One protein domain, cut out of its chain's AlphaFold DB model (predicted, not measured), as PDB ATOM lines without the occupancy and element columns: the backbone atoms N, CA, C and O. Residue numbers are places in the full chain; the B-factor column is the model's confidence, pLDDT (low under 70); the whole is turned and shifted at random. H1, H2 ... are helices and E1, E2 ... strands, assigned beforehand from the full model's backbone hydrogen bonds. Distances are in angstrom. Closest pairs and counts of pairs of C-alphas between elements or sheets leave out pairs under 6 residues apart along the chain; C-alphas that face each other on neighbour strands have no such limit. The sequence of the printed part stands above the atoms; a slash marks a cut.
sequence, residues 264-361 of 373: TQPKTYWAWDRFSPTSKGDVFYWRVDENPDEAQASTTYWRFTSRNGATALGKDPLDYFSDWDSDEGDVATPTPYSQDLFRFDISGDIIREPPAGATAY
ATOM      1  N   THR A 264     165.809 268.910 385.923       82.06
ATOM      2  CA  THR A 264     164.607 268.127 385.591       82.06
ATOM      3  C   THR A 264     163.984 268.522 384.249       82.06
ATOM      4  O   THR A 264     163.160 267.784 383.707       82.06
ATOM      5  N   GLN A 265     164.375 269.671 383.688       83.19
ATOM      6  CA  GLN A 265     163.772 270.212 382.474       83.19
ATOM      7  C   GLN A 265     164.513 269.783 381.198       83.19
ATOM      8  O   GLN A 265     165.740 269.641 381.188       83.19
ATOM      9  N   PRO A 266     163.804 269.643 380.059       82.31
ATOM     10  CA  PRO A 266     164.448 269.431 378.769       82.31
ATOM     11  C   PRO A 266     165.406 270.577 378.424       82.31
ATOM     12  O   PRO A 266     165.023 271.753 378.408       82.31
ATOM     13  N   LYS A 267     166.652 270.237 378.073       83.81
ATOM     14  CA  LYS A 267     167.642 271.223 377.625       83.81
ATOM     15  C   LYS A 267     167.179 271.861 376.319       83.81
ATOM     16  O   LYS A 267     167.130 271.208 375.282       83.81
ATOM     17  N   THR A 268     166.845 273.145 376.389       88.00
ATOM     18  CA  THR A 268     166.459 273.963 375.235       88.00
ATOM     19  C   THR A 268     167.530 275.018 374.994       88.00
ATOM     20  O   THR A 268     167.974 275.666 375.947       88.00
ATOM     21  N   TYR A 269     167.936 275.181 373.738       89.25
ATOM     22  CA  TYR A 269     169.053 276.025 373.329       89.25
ATOM     23  C   TYR A 269     168.592 277.177 372.438       89.25
ATOM     24  O   TYR A 269     167.620 277.051 371.691       89.25
ATOM     25  N   TRP A 270     169.306 278.295 372.524       88.12
ATOM     26  CA  TRP A 270     168.939 279.555 371.894       88.12
ATOM     27  C   TRP A 270     170.132 280.197 371.201       88.12
ATOM     28  O   TRP A 270     171.263 280.162 371.695       88.12
ATOM     29  N   ALA A 271     169.839 280.821 370.070       86.88
ATOM     30  CA  ALA A 271     170.728 281.733 369.379       86.88
ATOM     31  C   ALA A 271     169.982 283.036 369.087       86.88
ATOM     32  O   ALA A 271     168.748 283.085 369.057       86.88
ATOM     33  N   TRP A 272     170.740 284.104 368.922       85.88
ATOM     34  CA  TRP A 272     170.265 285.443 368.661       85.88
ATOM     35  C   TRP A 272     171.315 286.244 367.897       85.88
ATOM     36  O   TRP A 272     172.521 286.115 368.107       85.88
ATOM     37  N   ASP A 273     170.842 287.114 367.017       79.94
ATOM     38  CA  ASP A 273     171.699 287.982 366.214       79.94
ATOM     39  C   ASP A 273     170.932 289.245 365.803       79.94
ATOM     40  O   ASP A 273     169.705 289.323 365.945       79.94
ATOM     41  N   ARG A 274     171.649 290.261 365.320       74.88
ATOM     42  CA  ARG A 274     171.045 291.465 364.747       74.88
ATOM     43  C   ARG A 274     170.864 291.315 363.249       74.88
ATOM     44  O   ARG A 274     171.788 290.981 362.515       74.88
ATOM     45  N   PHE A 275     169.679 291.687 362.791       74.19
ATOM     46  CA  PHE A 275     169.343 291.759 361.380       74.19
ATOM     47  C   PHE A 275     168.852 293.163 361.074       74.19
ATOM     48  O   PHE A 275     168.109 293.763 361.851       74.19
ATOM     49  N   SER A 276     169.284 293.719 359.946       64.69
ATOM     50  CA  SER A 276     168.834 295.046 359.557       64.69
ATOM     51  C   SER A 276     168.709 295.261 358.062       64.69
ATOM     52  O   SER A 276     169.617 294.892 357.320       64.69
ATOM     53  N   PRO A 277     167.686 296.016 357.632       54.62
ATOM     54  CA  PRO A 277     167.729 296.795 356.402       54.62
ATOM     55  C   PRO A 277     168.262 298.240 356.592       54.62
ATOM     56  O   PRO A 277     168.476 298.930 355.599       54.62
ATOM     57  N   THR A 278     168.487 298.728 357.826       52.12
ATOM     58  CA  THR A 278     168.916 300.123 358.138       52.12
ATOM     59  C   THR A 278     169.971 300.223 359.262       52.12
ATOM     60  O   THR A 278     170.215 299.269 359.977       52.12
ATOM     61  N   SER A 279     170.624 301.360 359.478       50.50
ATOM     62  CA  SER A 279     171.844 301.509 360.312       50.50
ATOM     63  C   SER A 279     171.716 301.311 361.847       50.50
ATOM     64  O   SER A 279     172.468 301.929 362.598       50.50
ATOM     65  N   LYS A 280     170.732 300.543 362.354       56.66
ATOM     66  CA  LYS A 280     170.560 300.262 363.800       56.66
ATOM     67  C   LYS A 280     170.202 298.821 364.213       56.66
ATOM     68  O   LYS A 280     170.173 298.588 365.416       56.66
ATOM     69  N   GLY A 281     169.990 297.883 363.282       64.31
ATOM     70  CA  GLY A 281     169.814 296.430 363.500       64.31
ATOM     71  C   GLY A 281     168.872 295.976 364.617       64.31
ATOM     72  O   GLY A 281     169.227 296.056 365.791       64.31
ATOM     73  N   ASP A 282     167.722 295.406 364.257       75.06
ATOM     74  CA  ASP A 282     166.808 294.765 365.206       75.06
ATOM     75  C   ASP A 282     167.395 293.428 365.680       75.06
ATOM     76  O   ASP A 282     167.988 292.684 364.898       75.06
ATOM     77  N   VAL A 283     167.259 293.122 366.973       77.56
ATOM     78  CA  VAL A 283     167.713 291.845 367.543       77.56
ATOM     79  C   VAL A 283     166.633 290.800 367.302       77.56
ATOM     80  O   VAL A 283     165.462 291.048 367.578       77.56
ATOM     81  N   PHE A 284     167.021 289.624 366.832       82.81
ATOM     82  CA  PHE A 284     166.146 288.469 366.709       82.81
ATOM     83  C   PHE A 284     166.729 287.301 367.490       82.81
ATOM     84  O   PHE A 284     167.946 287.162 367.568       82.81
ATOM     85  N   TYR A 285     165.868 286.444 368.027       86.38
ATOM     86  CA  TYR A 285     166.252 285.188 368.664       86.38
ATOM     87  C   TYR A 285     165.485 284.016 368.055       86.38
ATOM     88  O   TYR A 285     164.374 284.171 367.547       86.38
ATOM     89  N   TRP A 286     166.071 282.827 368.111       88.94
ATOM     90  CA  TRP A 286     165.454 281.586 367.658       88.94
ATOM     91  C   TRP A 286     165.948 280.403 368.483       88.94
ATOM     92  O   TRP A 286     167.008 280.436 369.114       88.94
ATOM     93  N   ARG A 287     165.140 279.346 368.486       89.56
ATOM     94  CA  ARG A 287     165.471 278.078 369.128       89.56
ATOM     95  C   ARG A 287     166.415 277.275 368.230       89.56
ATOM     96  O   ARG A 287     166.228 277.240 367.016       89.56
ATOM     97  N   VAL A 288     167.414 276.636 368.831       87.50
ATOM     98  CA  VAL A 288     168.383 275.772 368.144       87.50
ATOM     99  C   VAL A 288     168.092 274.321 368.523       87.50
ATOM    100  O   VAL A 288     168.403 273.896 369.633       87.50
ATOM    101  N   ASP A 289     167.457 273.575 367.615       82.75
ATOM    102  CA  ASP A 289     167.023 272.193 367.872       82.75
ATOM    103  C   ASP A 289     167.974 271.128 367.302       82.75
ATOM    104  O   ASP A 289     168.116 270.057 367.886       82.75
ATOM    105  N   GLU A 290     168.632 271.402 366.173       75.50
ATOM    106  CA  GLU A 290     169.390 270.384 365.429       75.50
ATOM    107  C   GLU A 290     170.859 270.269 365.862       75.50
ATOM    108  O   GLU A 290     171.396 269.162 365.898       75.50
ATOM    109  N   ASN A 291     171.504 271.389 366.210       80.50
ATOM    110  CA  ASN A 291     172.916 271.417 366.598       80.50
ATOM    111  C   ASN A 291     173.166 272.338 367.809       80.50
ATOM    112  O   ASN A 291     173.432 273.526 367.632       80.50
ATOM    113  N   PRO A 292     173.097 271.816 369.050       80.44
ATOM    114  CA  PRO A 292     173.313 272.603 370.267       80.44
ATOM    115  C   PRO A 292     174.669 273.317 370.349       80.44
ATOM    116  O   PRO A 292     174.766 274.319 371.049       80.44
ATOM    117  N   ASP A 293     175.692 272.840 369.631       79.88
ATOM    118  CA  ASP A 293     177.026 273.459 369.605       79.88
ATOM    119  C   ASP A 293     177.045 274.799 368.843       79.88
ATOM    120  O   ASP A 293     177.970 275.594 369.000       79.88
ATOM    121  N   GLU A 294     176.020 275.071 368.027       78.81
ATOM    122  CA  GLU A 294     175.818 276.354 367.335       78.81
ATOM    123  C   GLU A 294     174.993 277.350 368.167       78.81
ATOM    124  O   GLU A 294     174.826 278.506 367.773       78.81
ATOM    125  N   ALA A 295     174.466 276.920 369.316       84.06
ATOM    126  CA  ALA A 295     173.712 277.788 370.200       84.06
ATOM    127  C   ALA A 295     174.634 278.691 371.020       84.06
ATOM    128  O   ALA A 295     175.697 278.282 371.484       84.06
ATOM    129  N   GLN A 296     174.184 279.918 371.268       82.94
ATOM    130  CA  GLN A 296     174.909 280.854 372.126       82.94
ATOM    131  C   GLN A 296     174.641 280.595 373.606       82.94
ATOM    132  O   GLN A 296     175.531 280.803 374.425       82.94
ATOM    133  N   ALA A 297     173.443 280.125 373.966       84.00
ATOM    134  CA  ALA A 297     173.155 279.721 375.338       84.00
ATOM    135  C   ALA A 297     172.095 278.622 375.438       84.00
ATOM    136  O   ALA A 297     171.264 278.415 374.554       84.00
ATOM    137  N   SER A 298     172.101 277.950 376.587       86.56
ATOM    138  CA  SER A 298     170.982 277.121 377.038       86.56
ATOM    139  C   SER A 298     169.979 277.952 377.840       86.56
ATOM    140  O   SER A 298     170.299 279.027 378.352       86.56
ATOM    141  N   THR A 299     168.756 277.444 377.967       84.69
ATOM    142  CA  THR A 299     167.713 278.060 378.794       84.69
ATOM    143  C   THR A 299     168.179 278.146 380.245       84.69
ATOM    144  O   THR A 299     168.638 277.163 380.830       84.69
ATOM    145  N   THR A 300     168.060 279.342 380.819       82.31
ATOM    146  CA  THR A 300     168.358 279.598 382.237       82.31
ATOM    147  C   THR A 300     167.175 280.184 382.994       82.31
ATOM    148  O   THR A 300     167.195 280.145 384.217       82.31
ATOM    149  N   TYR A 301     166.156 280.672 382.282       85.12
ATOM    150  CA  TYR A 301     164.903 281.161 382.838       85.12
ATOM    151  C   TYR A 301     163.722 280.550 382.085       85.12
ATOM    152  O   TYR A 301     163.756 280.391 380.857       85.12
ATOM    153  N   TRP A 302     162.658 280.246 382.817       88.75
ATOM    154  CA  TRP A 302     161.409 279.710 382.289       88.75
ATOM    155  C   TRP A 302     160.270 280.659 382.618       88.75
ATOM    156  O   TRP A 302     160.260 281.303 383.667       88.75
ATOM    157  N   ARG A 303     159.291 280.722 381.714       87.19
ATOM    158  CA  ARG A 303     157.980 281.287 382.009       87.19
ATOM    159  C   ARG A 303     157.127 280.186 382.615       87.19
ATOM    160  O   ARG A 303     156.756 279.238 381.925       87.19
ATOM    161  N   PHE A 304     156.816 280.333 383.885       89.94
ATOM    162  CA  PHE A 304     155.919 279.479 384.638       89.94
ATOM    163  C   PHE A 304     154.492 279.970 384.450       89.94
ATOM    164  O   PHE A 304     154.239 281.163 384.570       89.94
ATOM    165  N   THR A 305     153.572 279.072 384.122       90.38
ATOM    166  CA  THR A 305     152.132 279.342 384.074       90.38
ATOM    167  C   THR A 305     151.455 278.365 385.017       90.38
ATOM    168  O   THR A 305     151.439 277.170 384.730       90.38
ATOM    169  N   SER A 306     150.935 278.856 386.138       90.69
ATOM    170  CA  SER A 306     150.128 278.046 387.043       90.69
ATOM    171  C   SER A 306     148.780 277.721 386.389       90.69
ATOM    172  O   SER A 306     148.263 278.477 385.564       90.69
ATOM    173  N   ARG A 307     148.167 276.612 386.790       90.19
ATOM    174  CA  ARG A 307     146.843 276.134 386.382       90.19
ATOM    175  C   ARG A 307     145.726 277.155 386.600       90.19
ATOM    176  O   ARG A 307     144.685 277.082 385.953       90.19
ATOM    177  N   ASN A 308     145.924 278.097 387.522       86.06
ATOM    178  CA  ASN A 308     144.995 279.199 387.775       86.06
ATOM    179  C   ASN A 308     145.157 280.362 386.771       86.06
ATOM    180  O   ASN A 308     144.377 281.311 386.808       86.06
ATOM    181  N   GLY A 309     146.136 280.276 385.865       85.62
ATOM    182  CA  GLY A 309     146.458 281.273 384.849       85.62
ATOM    183  C   GLY A 309     147.517 282.296 385.268       85.62
ATOM    184  O   GLY A 309     147.910 283.106 384.431       85.62
ATOM    185  N   ALA A 310     147.994 282.274 386.517       81.81
ATOM    186  CA  ALA A 310     149.057 283.164 386.975       81.81
ATOM    187  C   ALA A 310     150.384 282.819 386.294       81.81
ATOM    188  O   ALA A 310     150.726 281.646 386.138       81.81
ATOM    189  N   THR A 311     151.149 283.838 385.904       85.38
ATOM    190  CA  THR A 311     152.429 283.645 385.215       85.38
ATOM    191  C   THR A 311     153.580 284.300 385.957       85.38
ATOM    192  O   THR A 311     153.453 285.444 386.377       85.38
ATOM    193  N   ALA A 312     154.719 283.619 386.036       81.12
ATOM    194  CA  ALA A 312     155.965 284.154 386.582       81.12
ATOM    195  C   ALA A 312     157.146 283.824 385.660       81.12
ATOM    196  O   ALA A 312     157.070 282.906 384.841       81.12
ATOM    197  N   LEU A 313     158.245 284.569 385.774       81.81
ATOM    198  CA  LEU A 313     159.488 284.306 385.050       81.81
ATOM    199  C   LEU A 313     160.613 284.108 386.065       81.81
ATOM    200  O   LEU A 313     160.887 285.016 386.844       81.81
ATOM    201  N   GLY A 314     161.281 282.957 386.039       83.06
ATOM    202  CA  GLY A 314     162.299 282.642 387.040       83.06
ATOM    203  C   GLY A 314     163.099 281.381 386.737       83.06
ATOM    204  O   GLY A 314     163.044 280.844 385.628       83.06
ATOM    205  N   LYS A 315     163.873 280.935 387.730       87.00
ATOM    206  CA  LYS A 315     164.695 279.715 387.654       87.00
ATOM    207  C   LYS A 315     164.016 278.510 388.292       87.00
ATOM    208  O   LYS A 315     164.177 277.407 387.782       87.00
ATOM    209  N   ASP A 316     163.256 278.744 389.356       87.62
ATOM    210  CA  ASP A 316     162.503 277.730 390.079       87.62
ATOM    211  C   ASP A 316     161.037 278.184 390.191       87.62
ATOM    212  O   ASP A 316     160.786 279.330 390.579       87.62
ATOM    213  N   PRO A 317     160.050 277.358 389.807       87.06
ATOM    214  CA  PRO A 317     158.648 277.714 389.980       87.06
ATOM    215  C   PRO A 317     158.222 277.808 391.450       87.06
ATOM    216  O   PRO A 317     157.297 278.564 391.745       87.06
ATOM    217  N   LEU A 318     158.883 277.090 392.365       86.31
ATOM    218  CA  LEU A 318     158.540 277.071 393.792       86.31
ATOM    219  C   LEU A 318     158.859 278.393 394.497       86.31
ATOM    220  O   LEU A 318     158.287 278.666 395.552       86.31
ATOM    221  N   ASP A 319     159.689 279.242 393.885       83.25
ATOM    222  CA  ASP A 319     159.908 280.622 394.331       83.25
ATOM    223  C   ASP A 319     158.624 281.475 394.224       83.25
ATOM    224  O   ASP A 319     158.495 282.491 394.909       83.25
ATOM    225  N   TYR A 320     157.670 281.073 393.373       83.62
ATOM    226  CA  TYR A 320     156.450 281.834 393.062       83.62
ATOM    227  C   TYR A 320     155.164 281.072 393.395       83.62
ATOM    228  O   TYR A 320     154.180 281.673 393.826       83.62
ATOM    229  N   PHE A 321     155.162 279.756 393.184       86.62
ATOM    230  CA  PHE A 321     154.000 278.885 393.318       86.62
ATOM    231  C   PHE A 321     154.368 277.709 394.223       86.62
ATOM    232  O   PHE A 321     154.957 276.726 393.779       86.62
ATOM    233  N   SER A 322     154.044 277.808 395.514       85.31
ATOM    234  CA  SER A 322     154.372 276.763 396.494       85.31
ATOM    235  C   SER A 322     153.632 275.442 396.251       85.31
ATOM    236  O   SER A 322     154.052 274.405 396.758       85.31
ATOM    237  N   ASP A 323     152.549 275.482 395.474       87.69
ATOM    238  CA  ASP A 323     151.730 274.354 395.033       87.69
ATOM    239  C   ASP A 323     152.035 273.906 393.592       87.69
ATOM    240  O   ASP A 323     151.220 273.214 392.986       87.69
ATOM    241  N   TRP A 324     153.192 274.293 393.037       89.19
ATOM    242  CA  TRP A 324     153.573 273.936 391.672       89.19
ATOM    243  C   TRP A 324     153.611 272.420 391.444       89.19
ATOM    244  O   TRP A 324     154.388 271.699 392.076       89.19
ATOM    245  N   ASP A 325     152.844 271.968 390.459       88.31
ATOM    246  CA  ASP A 325     152.790 270.590 389.995       88.31
ATOM    247  C   ASP A 325     152.502 270.527 388.484       88.31
ATOM    248  O   ASP A 325     151.407 270.834 387.994       88.31
ATOM    249  N   SER A 326     153.506 270.083 387.724       85.25
ATOM    250  CA  SER A 326     153.392 269.938 386.274       85.25
ATOM    251  C   SER A 326     152.363 268.893 385.843       85.25
ATOM    252  O   SER A 326     151.792 269.016 384.757       85.25
ATOM    253  N   ASP A 327     152.100 267.881 386.673       88.06
ATOM    254  CA  ASP A 327     151.133 266.824 386.364       88.06
ATOM    255  C   ASP A 327     149.685 267.298 386.560       88.06
ATOM    256  O   ASP A 327     148.754 266.754 385.961       88.06
ATOM    257  N   GLU A 328     149.485 268.364 387.338       88.25
ATOM    258  CA  GLU A 328     148.174 268.954 387.615       88.25
ATOM    259  C   GLU A 328     147.870 270.203 386.762       88.25
ATOM    260  O   GLU A 328     146.863 270.890 386.977       88.25
ATOM    261  N   GLY A 329     148.684 270.454 385.732       86.75
ATOM    262  CA  GLY A 329     148.420 271.453 384.694       86.75
ATOM    263  C   GLY A 329     149.261 272.725 384.777       86.75
ATOM    264  O   GLY A 329     149.011 273.644 383.995       86.75
ATOM    265  N   ASP A 330     150.249 272.785 385.671       90.50
ATOM    266  CA  ASP A 330     151.230 273.868 385.691       90.50
ATOM    267  C   ASP A 330     152.261 273.682 384.552       90.50
ATOM    268  O   ASP A 330     152.706 272.573 384.254       90.50
ATOM    269  N   VAL A 331     152.635 274.759 383.852       92.44
ATOM    270  CA  VAL A 331     153.446 274.683 382.620       92.44
ATOM    271  C   VAL A 331     154.685 275.564 382.701       92.44
ATOM    272  O   VAL A 331     154.587 276.789 382.785       92.44
ATOM    273  N   ALA A 332     155.867 274.956 382.576       91.19
ATOM    274  CA  ALA A 332     157.130 275.668 382.397       91.19
ATOM    275  C   ALA A 332     157.476 275.785 380.905       91.19
ATOM    276  O   ALA A 332     157.738 274.795 380.223       91.19
ATOM    277  N   THR A 333     157.505 277.012 380.387       90.06
ATOM    278  CA  THR A 333     157.880 277.298 378.998       90.06
ATOM    279  C   THR A 333     159.312 277.837 378.948       90.06
ATOM    280  O   THR A 333     159.591 278.843 379.604       90.06
ATOM    281  N   PRO A 334     160.236 277.215 378.192       89.31
ATOM    282  CA  PRO A 334     161.611 277.695 378.093       89.31
ATOM    283  C   PRO A 334     161.665 279.061 377.402       89.31
ATOM    284  O   PRO A 334     160.902 279.320 376.469       89.31
ATOM    285  N   THR A 335     162.585 279.924 377.833       84.50
ATOM    286  CA  THR A 335     162.734 281.280 377.281       84.50
ATOM    287  C   THR A 335     164.156 281.542 376.786       84.50
ATOM    288  O   THR A 335     165.102 280.947 377.313       84.50
ATOM    289  N   PRO A 336     164.339 282.447 375.804       76.50
ATOM    290  CA  PRO A 336     165.664 282.846 375.328       76.50
ATOM    291  C   PRO A 336     166.412 283.735 376.330       76.50
ATOM    292  O   PRO A 336     167.575 284.059 376.107       76.50
ATOM    293  N   TYR A 337     165.756 284.167 377.412       72.75
ATOM    294  CA  TYR A 337     166.323 285.094 378.377       72.75
ATOM    295  C   TYR A 337     167.430 284.390 379.159       72.75
ATOM    296  O   TYR A 337     167.194 283.518 379.994       72.75
ATOM    297  N   SER A 338     168.666 284.759 378.854       64.75
ATOM    298  CA  SER A 338     169.865 284.368 379.582       64.75
ATOM    299  C   SER A 338     170.702 285.615 379.841       64.75
ATOM    300  O   SER A 338     170.559 286.620 379.141       64.75
ATOM    301  N   GLN A 339     171.590 285.568 380.842       57.25
ATOM    302  CA  GLN A 339     172.514 286.683 381.097       57.25
ATOM    303  C   GLN A 339     173.294 287.083 379.835       57.25
ATOM    304  O   GLN A 339     173.594 288.259 379.663       57.25
ATOM    305  N   ASP A 340     173.559 286.135 378.936       63.31
ATOM    306  CA  ASP A 340     174.330 286.359 377.714       63.31
ATOM    307  C   ASP A 340     173.524 287.100 376.635       63.31
ATOM    308  O   ASP A 340     174.081 287.953 375.945       63.31
ATOM    309  N   LEU A 341     172.203 286.873 376.549       64.88
ATOM    310  CA  LEU A 341     171.313 287.676 375.699       64.88
ATOM    311  C   LEU A 341     171.283 289.145 376.168       64.88
ATOM    312  O   LEU A 341     171.242 290.061 375.349       64.88
ATOM    313  N   PHE A 342     171.345 289.382 377.485       55.34
ATOM    314  CA  PHE A 342     171.331 290.729 378.074       55.34
ATOM    315  C   PHE A 342     172.694 291.441 378.067       55.34
ATOM    316  O   PHE A 342     172.732 292.666 378.177       55.34
ATOM    317  N   ARG A 343     173.802 290.698 377.945       52.34
ATOM    318  CA  ARG A 343     175.189 291.210 377.947       52.34
ATOM    319  C   ARG A 343     175.770 291.461 376.555       52.34
ATOM    320  O   ARG A 343     176.937 291.822 376.448       52.34
ATOM    321  N   PHE A 344     174.992 291.260 375.496       54.38
ATOM    322  CA  PHE A 344     175.475 291.388 374.125       54.38
ATOM    323  C   PHE A 344     175.889 292.838 373.789       54.38
ATOM    324  O   PHE A 344     175.035 293.706 373.586       54.38
ATOM    325  N   ASP A 345     177.206 293.079 373.737       43.50
ATOM    326  CA  ASP A 345     177.834 294.343 373.326       43.50
ATOM    327  C   ASP A 345     177.979 294.434 371.793       43.50
ATOM    328  O   ASP A 345     178.143 293.441 371.080       43.50
ATOM    329  N   ILE A 346     177.844 295.655 371.281       49.31
ATOM    330  CA  ILE A 346     177.463 295.991 369.909       49.31
ATOM    331  C   ILE A 346     178.706 296.048 369.019       49.31
ATOM    332  O   ILE A 346     179.515 296.967 369.140       49.31
ATOM    333  N   SER A 347     178.829 295.148 368.041       39.25
ATOM    334  CA  SER A 347     179.780 295.362 366.945       39.25
ATOM    335  C   SER A 347     179.190 295.030 365.573       39.25
ATOM    336  O   SER A 347     178.824 293.897 365.284       39.25
ATOM    337  N   GLY A 348     179.129 296.062 364.724       50.88
ATOM    338  CA  GLY A 348     178.964 295.965 363.271       50.88
ATOM    339  C   GLY A 348     177.530 295.963 362.730       50.88
ATOM    340  O   GLY A 348     176.698 295.145 363.108       50.88
ATOM    341  N   ASP A 349     177.273 296.847 361.761       48.38
ATOM    342  CA  ASP A 349     176.090 296.810 360.894       48.38
ATOM    343  C   ASP A 349     176.160 295.586 359.961       48.38
ATOM    344  O   ASP A 349     176.798 295.626 358.904       48.38
ATOM    345  N   ILE A 350     175.512 294.481 360.336       55.69
ATOM    346  CA  ILE A 350     175.372 293.303 359.472       55.69
ATOM    347  C   ILE A 350     174.003 293.353 358.778       55.69
ATOM    348  O   ILE A 350     172.956 293.149 359.388       55.69
ATOM    349  N   ILE A 351     174.010 293.628 357.470       59.25
ATOM    350  CA  ILE A 351     172.813 293.567 356.617       59.25
ATOM    351  C   ILE A 351     172.596 292.106 356.201       59.25
ATOM    352  O   ILE A 351     173.217 291.623 355.252       59.25
ATOM    353  N   ARG A 352     171.746 291.383 356.936       69.50
ATOM    354  CA  ARG A 352     171.288 290.011 356.639       69.50
ATOM    355  C   ARG A 352     169.801 289.877 356.980       69.50
ATOM    356  O   ARG A 352     169.278 290.686 357.743       69.50
ATOM    357  N   GLU A 353     169.133 288.868 356.421       75.62
ATOM    358  CA  GLU A 353     167.768 288.485 356.813       75.62
ATOM    359  C   GLU A 353     167.800 287.471 357.967       75.62
ATOM    360  O   GLU A 353     168.695 286.617 357.981       75.62
ATOM    361  N   PRO A 354     166.851 287.548 358.919       80.75
ATOM    362  CA  PRO A 354     166.783 286.612 360.032       80.75
ATOM    363  C   PRO A 354     166.463 285.189 359.551       80.75
ATOM    364  O   PRO A 354     165.739 285.021 358.563       80.75
ATOM    365  N   PRO A 355     166.966 284.148 360.239       82.50
ATOM    366  CA  PRO A 355     166.638 282.773 359.897       82.50
ATOM    367  C   PRO A 355     165.136 282.506 360.063       82.50
ATOM    368  O   PRO A 355     164.436 283.154 360.848       82.50
ATOM    369  N   ALA A 356     164.624 281.527 359.316       80.25
ATOM    370  CA  ALA A 356     163.222 281.138 359.404       80.25
ATOM    371  C   ALA A 356     162.875 280.681 360.834       80.25
ATOM    372  O   ALA A 356     163.566 279.842 361.404       80.25
ATOM    373  N   GLY A 357     161.797 281.230 361.402       80.81
ATOM    374  CA  GLY A 357     161.382 280.954 362.784       80.81
ATOM    375  C   GLY A 357     161.993 281.883 363.837       80.81
ATOM    376  O   GLY A 357     161.665 281.752 365.015       80.81
ATOM    377  N   ALA A 358     162.831 282.844 363.438       84.06
ATOM    378  CA  ALA A 358     163.331 283.860 364.349       84.06
ATOM    379  C   ALA A 358     162.250 284.871 364.745       84.06
ATOM    380  O   ALA A 358     161.443 285.317 363.926       84.06
ATOM    381  N   THR A 359     162.262 285.246 366.019       83.31
ATOM    382  CA  THR A 359     161.332 286.200 366.624       83.31
ATOM    383  C   THR A 359     162.078 287.483 366.959       83.31
ATOM    384  O   THR A 359     163.181 287.435 367.503       83.31
ATOM    385  N   ALA A 360     161.494 288.631 366.614       79.69
ATOM    386  CA  ALA A 360     162.070 289.927 366.944       79.69
ATOM    387  C   ALA A 360     162.042 290.132 368.462       79.69
ATOM    388  O   ALA A 360     160.984 290.079 369.089       79.69
ATOM    389  N   TYR A 361     163.204 290.398 369.045       75.06
ATOM    390  CA  TYR A 361     163.324 290.758 370.444       75.06
ATOM    391  C   TYR A 361     162.840 292.193 370.640       75.06
ATOM    392  O   TYR A 361     163.482 293.153 370.208       75.06
TER     393      TYR A 361
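AT A GLANCE: This is residues 264 to 361 of the 373 residues of an uncharacterized protein of Hypoxylon sp. EC38 (UniProt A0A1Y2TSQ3). Little regular structure, and two lobes in a row: the small sheet E4 E3 E5 with its loops, and the longer hairpin E1 and E2, with residues 359 to 360 paired beside E2. The 98 printed residues run E1 E2 E3 E4 E5 H1, mostly strand, with 30 in named elements; both sheets are antiparallel. The whole is loose, radius of gyration of the C-alphas 16.0 A, spanning 48 by 26 by 22 A.

HOW THE PARTS SIT: Inner strand E3, residues 302 to 305, is antiparallel to E4, residues 311 to 314, its hairpin partner (N 304 and O 312, 2.8 A), and to E5, residues 331 to 334 (N 303 and O 333, 2.8 A). E1, residues 269 to 275, and E2, residues 282 to 288, form an antiparallel hairpin at 154 degrees (N 273 and O 284, 2.9 A), apart from E4 and E5. H1, residues 339 to 342, comes closest to E1 at the C-alphas of Leu 341 and Trp 272, 7.5 A; its one O i to N i+3 pair is within hydrogen-bond range, and it is too short for i+4.

IN THESE COORDINATES: E1 runs 19.8 A from C-alpha 269 at (169.053, 276.025, 373.329); E2 runs 19.3 A. H1 ends at C-alpha 342, (171.331, 290.729, 378.074).

THE WHOLE: The farthest C-alphas, of Ser 279 and Glu 328, are 48.6 A apart. The printed part has no cut. Links E2 to E3 and E4 to E5 are long. Residues 276 to 281 and 338 to 352 have pLDDT under 70.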